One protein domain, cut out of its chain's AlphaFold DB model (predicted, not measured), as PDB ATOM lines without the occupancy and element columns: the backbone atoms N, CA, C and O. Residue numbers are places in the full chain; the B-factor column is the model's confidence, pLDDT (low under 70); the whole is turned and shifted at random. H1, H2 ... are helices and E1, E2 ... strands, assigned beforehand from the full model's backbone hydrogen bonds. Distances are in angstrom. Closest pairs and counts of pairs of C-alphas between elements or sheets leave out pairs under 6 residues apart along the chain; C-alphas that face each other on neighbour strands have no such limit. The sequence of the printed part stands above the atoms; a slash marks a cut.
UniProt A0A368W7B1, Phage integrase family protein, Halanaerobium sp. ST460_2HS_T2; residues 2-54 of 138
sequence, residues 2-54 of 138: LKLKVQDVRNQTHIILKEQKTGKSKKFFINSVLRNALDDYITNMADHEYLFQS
ATOM      1  N   LEU A   2     -28.980  20.676  33.029       91.62
ATOM      2  CA  LEU A   2     -28.329  20.465  31.713       91.62
ATOM      3  C   LEU A   2     -29.295  20.302  30.524       91.62
ATOM      4  O   LEU A   2     -28.900  20.494  29.388       91.62
ATOM      5  N   LYS A   3     -30.560  19.958  30.791       93.38
ATOM      6  CA  LYS A   3     -31.615  19.850  29.774       93.38
ATOM      7  C   LYS A   3     -32.393  21.151  29.532       93.38
ATOM      8  O   LYS A   3     -33.373  21.105  28.803       93.38
ATOM      9  N   LEU A   4     -32.018  22.254  30.184       95.62
ATOM     10  CA  LEU A   4     -32.630  23.556  29.918       95.62
ATOM     11  C   LEU A   4     -32.340  23.975  28.481       95.62
ATOM     12  O   LEU A   4     -31.247  23.713  27.973       95.62
ATOM     13  N   LYS A   5     -33.305  24.644  27.869       97.25
ATOM     14  CA  LYS A   5     -33.198  25.281  26.562       97.25
ATOM     15  C   LYS A   5     -33.217  26.798  26.690       97.25
ATOM     16  O   LYS A   5     -33.572  27.334  27.738       97.25
ATOM     17  N   VAL A   6     -32.845  27.489  25.620       98.00
ATOM     18  CA  VAL A   6     -32.814  28.958  25.572       98.00
ATOM     19  C   VAL A   6     -34.193  29.559  25.851       98.00
ATOM     20  O   VAL A   6     -34.302  30.487  26.650       98.00
ATOM     21  N   GLN A   7     -35.261  28.974  25.307       97.75
ATOM     22  CA  GLN A   7     -36.640  29.400  25.594       97.75
ATOM     23  C   GLN A   7     -37.011  29.359  27.089       97.75
ATOM     24  O   GLN A   7     -37.875  30.112  27.529       97.75
ATOM     25  N   ASP A   8     -36.354  28.506  27.886       96.88
ATOM     26  CA  ASP A   8     -36.642  28.365  29.319       96.88
ATOM     27  C   ASP A   8     -36.066  29.534  30.142       96.88
ATOM     28  O   ASP A   8     -36.337  29.644  31.340       96.88
ATOM     29  N   VAL A   9     -35.236  30.385  29.525       97.38
ATOM     30  CA  VAL A   9     -34.567  31.519  30.179       97.38
ATOM     31  C   VAL A   9     -34.765  32.846  29.449       97.38
ATOM     32  O   VAL A   9     -34.749  33.896  30.098       97.38
ATOM     33  N   ARG A  10     -34.957  32.836  28.126       97.69
ATOM     34  CA  ARG A  10     -35.143  34.041  27.312       97.69
ATOM     35  C   ARG A  10     -36.447  34.735  27.682       97.69
ATOM     36  O   ARG A  10     -37.506  34.117  27.662       97.69
ATOM     37  N   ASN A  11     -36.354  36.020  28.031       95.56
ATOM     38  CA  ASN A  11     -37.490  36.850  28.445       95.56
ATOM     39  C   ASN A  11     -38.314  36.267  29.613       95.56
ATOM     40  O   ASN A  11     -39.458  36.655  29.826       95.56
ATOM     41  N   GLN A  12     -37.735  35.344  30.391       97.31
ATOM     42  CA  GLN A  12     -38.377  34.756  31.564       97.31
ATOM     43  C   GLN A  12     -37.951  35.477  32.845       97.31
ATOM     44  O   GLN A  12     -36.805  35.896  32.997       97.31
ATOM     45  N   THR A  13     -38.848  35.555  33.825       97.31
ATOM     46  CA  THR A  13     -38.511  36.047  35.175       97.31
ATOM     47  C   THR A  13     -38.007  34.932  36.091       97.31
ATOM     48  O   THR A  13     -37.332  35.195  37.086       97.31
ATOM     49  N   HIS A  14     -38.326  33.677  35.760       97.00
ATOM     50  CA  HIS A  14     -37.992  32.507  36.563       97.00
ATOM     51  C   HIS A  14     -37.543  31.334  35.692       97.00
ATOM     52  O   HIS A  14     -38.120  31.082  34.639       97.00
ATOM     53  N   ILE A  15     -36.593  30.550  36.198       95.69
ATOM     54  CA  ILE A  15     -36.258  29.230  35.658       95.69
ATOM     55  C   ILE A  15     -37.105  28.189  36.379       95.69
ATOM     56  O   ILE A  15     -37.069  28.098  37.610       95.69
ATOM     57  N   ILE A  16     -37.831  27.365  35.624       92.88
ATOM     58  CA  ILE A  16     -38.638  26.275  36.174       92.88
ATOM     59  C   ILE A  16     -37.918  24.948  35.939       92.88
ATOM     60  O   ILE A  16     -37.639  24.561  34.808       92.88
ATOM     61  N   LEU A  17     -37.610  24.225  37.014       89.69
ATOM     62  CA  LEU A  17     -36.956  22.921  36.951       89.69
ATOM     63  C   LEU A  17     -37.814  21.853  37.612       89.69
ATOM     64  O   LEU A  17     -38.109  21.945  38.799       89.69
ATOM     65  N   LYS A  18     -38.132  20.793  36.868       86.12
ATOM     66  CA  LYS A  18     -38.735  19.577  37.420       86.12
ATOM     67  C   LYS A  18     -37.642  18.581  37.806       86.12
ATOM     68  O   LYS A  18     -36.860  18.135  36.961       86.12
ATOM     69  N   GLU A  19     -37.557  18.247  39.087       81.62
ATOM     70  CA  GLU A  19     -36.655  17.218  39.595       81.62
ATOM     71  C   GLU A  19     -37.119  15.844  39.093       81.62
ATOM     72  O   GLU A  19     -38.248  15.429  39.328       81.62
ATOM     73  N   GLN A  20     -36.241  15.108  38.409       79.75
ATOM     74  CA  GLN A  20     -36.606  13.817  37.811       79.75
ATOM     75  C   GLN A  20     -36.933  12.745  38.855       79.75
ATOM     76  O   GLN A  20     -37.848  11.959  38.654       79.75
ATOM     77  N   LYS A  21     -36.186  12.714  39.967       78.12
ATOM     78  CA  LYS A  21     -36.316  11.670  40.994       78.12
ATOM     79  C   LYS A  21     -37.590  11.822  41.825       78.12
ATOM     80  O   LYS A  21     -38.188  10.830  42.213       78.12
ATOM     81  N   THR A  22     -37.961  13.059  42.140       80.31
ATOM     82  CA  THR A  22     -39.051  13.377  43.076       80.31
ATOM     83  C   THR A  22     -40.300  13.889  42.363       80.31
ATOM     84  O   THR A  22     -41.348  14.008  42.987       80.31
ATOM     85  N   GLY A  23     -40.194  14.262  41.085       81.75
ATOM     86  CA  GLY A  23     -41.260  14.913  40.324       81.75
ATOM     87  C   GLY A  23     -41.539  16.361  40.738       81.75
ATOM     88  O   GLY A  23     -42.340  17.025  40.080       81.75
ATOM     89  N   LYS A  24     -40.880  16.866  41.789       81.31
ATOM     90  CA  LYS A  24     -41.117  18.201  42.344       81.31
ATOM     91  C   LYS A  24     -40.613  19.286  41.397       81.31
ATOM     92  O   LYS A  24     -39.498  19.201  40.881       81.31
ATOM     93  N   SER A  25     -41.412  20.330  41.213       85.75
ATOM     94  CA  SER A  25     -41.021  21.518  40.453       85.75
ATOM     95  C   SER A  25     -40.431  22.583  41.371       85.75
ATOM     96  O   SER A  25     -40.952  22.835  42.455       85.75
ATOM     97  N   LYS A  26     -39.366  23.240  40.917       86.19
ATOM     98  CA  LYS A  26     -38.755  24.405  41.559       86.19
ATOM     99  C   LYS A  26     -38.771  25.592  40.618       86.19
ATOM    100  O   LYS A  26     -38.569  25.425  39.418       86.19
ATOM    101  N   LYS A  27     -38.975  26.773  41.190       91.19
ATOM    102  CA  LYS A  27     -38.884  28.057  40.499       91.19
ATOM    103  C   LYS A  27     -37.703  28.823  41.079       91.19
ATOM    104  O   LYS A  27     -37.622  28.984  42.293       91.19
ATOM    105  N   PHE A  28     -36.796  29.262  40.220       91.62
ATOM    106  CA  PHE A  28     -35.642  30.070  40.600       91.62
ATOM    107  C   PHE A  28     -35.794  31.447  39.981       91.62
ATOM    108  O   PHE A  28     -35.912  31.548  38.762       91.62
ATOM    109  N   PHE A  29     -35.811  32.485  40.811       94.75
ATOM    110  CA  PHE A  29     -35.866  33.859  40.332       94.75
ATOM    111  C   PHE A  29     -34.581  34.222  39.582       94.75
ATOM    112  O   PHE A  29     -33.479  33.885  40.023       94.75
ATOM    113  N   ILE A  30     -34.728  34.911  38.452       96.69
ATOM    114  CA  ILE A  30     -33.610  35.414  37.662       96.69
ATOM    115  C   ILE A  30     -33.368  36.862  38.077       96.69
ATOM    116  O   ILE A  30     -34.059  37.773  37.629       96.69
ATOM    117  N   ASN A  31     -32.392  37.064  38.963       96.19
ATOM    118  CA  ASN A  31     -31.983  38.407  39.370       96.19
ATOM    119  C   ASN A  31     -31.288  39.159  38.219       96.19
ATOM    120  O   ASN A  31     -30.926  38.563  37.206       96.19
ATOM    121  N   SER A  32     -31.081  40.466  38.386       97.38
ATOM    122  CA  SER A  32     -30.483  41.331  37.358       97.38
ATOM    123  C   SER A  32     -29.095  40.870  36.906       97.38
ATOM    124  O   SER A  32     -28.802  40.880  35.716       97.38
ATOM    125  N   VAL A  33     -28.257  40.401  37.837       97.25
ATOM    126  CA  VAL A  33     -26.911  39.897  37.525       97.25
ATOM    127  C   VAL A  33     -26.988  38.659  36.630       97.25
ATOM    128  O   VAL A  33     -26.307  38.585  35.610       97.25
ATOM    129  N   LEU A  34     -27.847  37.698  36.979       96.38
ATOM    130  CA  LEU A  34     -28.057  36.494  36.183       96.38
ATOM    131  C   LEU A  34     -28.733  36.818  34.848       96.38
ATOM    132  O   LEU A  34     -28.386  36.205  33.846       96.38
ATOM    133  N   ARG A  35     -29.664  37.776  34.822       97.75
ATOM    134  CA  ARG A  35     -30.323  38.241  33.598       97.75
ATOM    135  C   ARG A  35     -29.297  38.754  32.593       97.75
ATOM    136  O   ARG A  35     -29.231  38.215  31.497       97.75
ATOM    137  N   ASN A  36     -28.437  39.682  33.007       97.88
ATOM    138  CA  ASN A  36     -27.403  40.239  32.136       97.88
ATOM    139  C   ASN A  36     -26.454  39.154  31.600       97.88
ATOM    140  O   ASN A  36     -26.154  39.131  30.411       97.88
ATOM    141  N   ALA A  37     -26.026  38.221  32.458       97.81
ATOM    142  CA  ALA A  37     -25.157  37.119  32.046       97.81
ATOM    143  C   ALA A  37     -25.848  36.144  31.075       97.81
ATOM    144  O   ALA A  37     -25.208  35.624  30.164       97.81
ATOM    145  N   LEU A  38     -27.143  35.875  31.271       97.69
ATOM    146  CA  LEU A  38     -27.921  35.033  30.368       97.69
ATOM    147  C   LEU A  38     -28.114  35.706  29.016       97.69
ATOM    148  O   LEU A  38     -27.939  35.036  28.008       97.69
ATOM    149  N   ASP A  39     -28.463  36.991  28.995       97.38
ATOM    150  CA  ASP A  39     -28.745  37.719  27.759       97.38
ATOM    151  C   ASP A  39     -27.490  37.809  26.874       97.38
ATOM    152  O   ASP A  39     -27.565  37.494  25.687       97.38
ATOM    153  N   ASP A  40     -26.325  38.100  27.465       98.06
ATOM    154  CA  ASP A  40     -25.028  38.024  26.775       98.06
ATOM    155  C   ASP A  40     -24.772  36.607  26.230       98.06
ATOM    156  O   ASP A  40     -24.583  36.401  25.030       98.06
ATOM    157  N   TYR A  41     -24.899  35.593  27.091       97.88
ATOM    158  CA  TYR A  41     -24.628  34.202  26.727       97.88
ATOM    159  C   TYR A  41     -25.523  33.663  25.598       97.88
ATOM    160  O   TYR A  41     -25.048  32.916  24.743       97.88
ATOM    161  N   ILE A  42     -26.809  34.032  25.572       97.81
ATOM    162  CA  ILE A  42     -27.791  33.510  24.607       97.81
ATOM    163  C   ILE A  42     -27.979  34.399  23.374       97.81
ATOM    164  O   ILE A  42     -28.874  34.112  22.574       97.81
ATOM    165  N   THR A  43     -27.188  35.467  23.207       97.00
ATOM    166  CA  THR A  43     -27.389  36.484  22.153       97.00
ATOM    167  C   THR A  43     -27.532  35.866  20.757       97.00
ATOM    168  O   THR A  43     -28.426  36.245  20.007       97.00
ATOM    169  N   ASN A  44     -26.720  34.854  20.434       96.44
ATOM    170  CA  ASN A  44     -26.713  34.204  19.116       96.44
ATOM    171  C   ASN A  44     -27.339  32.799  19.110       96.44
ATOM    172  O   ASN A  44     -27.086  32.023  18.193       96.44
ATOM    173  N   MET A  45     -28.122  32.450  20.133       97.69
ATOM    174  CA  MET A  45     -28.712  31.115  20.259       97.69
ATOM    175  C   MET A  45     -30.195  31.115  19.870       97.69
ATOM    176  O   MET A  45     -30.934  32.061  20.155       97.69
ATOM    177  N   ALA A  46     -30.675  30.040  19.258       98.00
ATOM    178  CA  ALA A  46     -32.088  29.840  18.961       98.00
ATOM    179  C   ALA A  46     -32.838  29.229  20.159       98.00
ATOM    180  O   ALA A  46     -32.293  28.452  20.939       98.00
ATOM    181  N   ASP A  47     -34.134  29.524  20.276       97.94
ATOM    182  CA  ASP A  47     -34.978  29.135  21.421       97.94
ATOM    183  C   ASP A  47     -34.991  27.630  21.731       97.94
ATOM    184  O   ASP A  47     -35.041  27.214  22.892       97.94
ATOM    185  N   HIS A  48     -34.919  26.807  20.686       97.19
ATOM    186  CA  HIS A  48     -34.981  25.353  20.786       97.19
ATOM    187  C   HIS A  48     -33.638  24.701  21.158       97.19
ATOM    188  O   HIS A  48     -33.602  23.482  21.395       97.19
ATOM    189  N   GLU A  49     -32.551  25.474  21.184       97.69
ATOM    190  CA  GLU A  49     -31.218  24.995  21.526       97.69
ATOM    191  C   GLU A  49     -31.087  24.740  23.021       97.69
ATOM    192  O   GLU A  49     -31.660  25.452  23.849       97.69
ATOM    193  N   TYR A  50     -30.326  23.708  23.383       97.81
ATOM    194  CA  TYR A  50     -29.944  23.519  24.777       97.81
ATOM    195  C   TYR A  50     -29.116  24.704  25.252       97.81
ATOM    196  O   TYR A  50     -28.187  25.121  24.574       97.81
ATOM    197  N   LEU A  51     -29.409  25.193  26.455       96.94
ATOM    198  CA  LEU A  51     -28.681  26.302  27.057       96.94
ATOM    199  C   LEU A  51     -27.195  25.955  27.199       96.94
ATOM    200  O   LEU A  51     -26.343  26.768  26.902       96.94
ATOM    201  N   PHE A  52     -26.875  24.721  27.591       95.94
ATOM    202  CA  PHE A  52     -25.496  24.246  27.689       95.94
ATOM    203  C   PHE A  52     -25.249  23.160  26.645       95.94
ATOM    204  O   PHE A  52     -25.509  21.981  26.903       95.94
ATOM    205  N   GLN A  53     -24.762  23.552  25.468       95.50
ATOM    206  CA  GLN A  53     -24.539  22.631  24.353       95.50
ATOM    207  C   GLN A  53     -23.237  21.832  24.502       95.50
ATOM    208  O   GLN A  53     -22.185  22.340  24.890       95.50
ATOM    209  N   SER A  54     -23.312  20.550  24.165       95.19
ATOM    210  CA  SER A  54     -22.164  19.681  23.936       95.19
ATOM    211  C   SER A  54     -21.491  20.041  22.613       95.19
ATOM    212  O   SER A  54     -22.161  20.338  21.630       95.19
TER     213      SER A  54
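What this domain is: This is residues 2 to 54 of the 138 residues of the protein "Phage integrase family protein" of Halanaerobium sp. ST460_2HS_T2 (UniProt A0A368W7B1). With little regular structure, this small domain is a two-stranded hairpin, E1 and E2, whose tip at residues 19 to 24 sticks out, with helix H1 beyond its other end. Residues 2 to 13 run between hairpin and helix, and residues 42 to 54 fold back from H1. The printed part has 53 residues, with E1, E2 and H1 in chain order; the antiparallel sheet is E1 - E2, and the class is mixed, with 20 residues in named elements. It is only just compact, close to loose, with a radius of gyration of the C-alphas of 11.5 A and spans of 34 by 26 by 15 A.

How they stand to each other: Look first at E1, residues 14 to 18, and E2, residues 25 to 29, antiparallel at 160 degrees. C-alphas 18 and 25 face each other at 4.3 A; N 15 and O 28 are within hydrogen-bond range at 2.8 A. H1, residues 32 to 41, is apart from E1; its O i to N i+4 pairs are each within range.

Where its parts are: Find C-alpha 14 at (-37.992, 32.507, 36.563); E1 runs 13.0 A from there, E2 13.4 A. H1 runs 14.1 A to C-alpha 41 at (-24.628, 34.202, 26.727).

The domain as a whole: The farthest C-alphas, of Thr 22 and Asn 44, are 34.1 A apart. The printed part has no cut; E1 to E2 is a short link, E2 to H1 tight. No printed residue is under 70 in pLDDT.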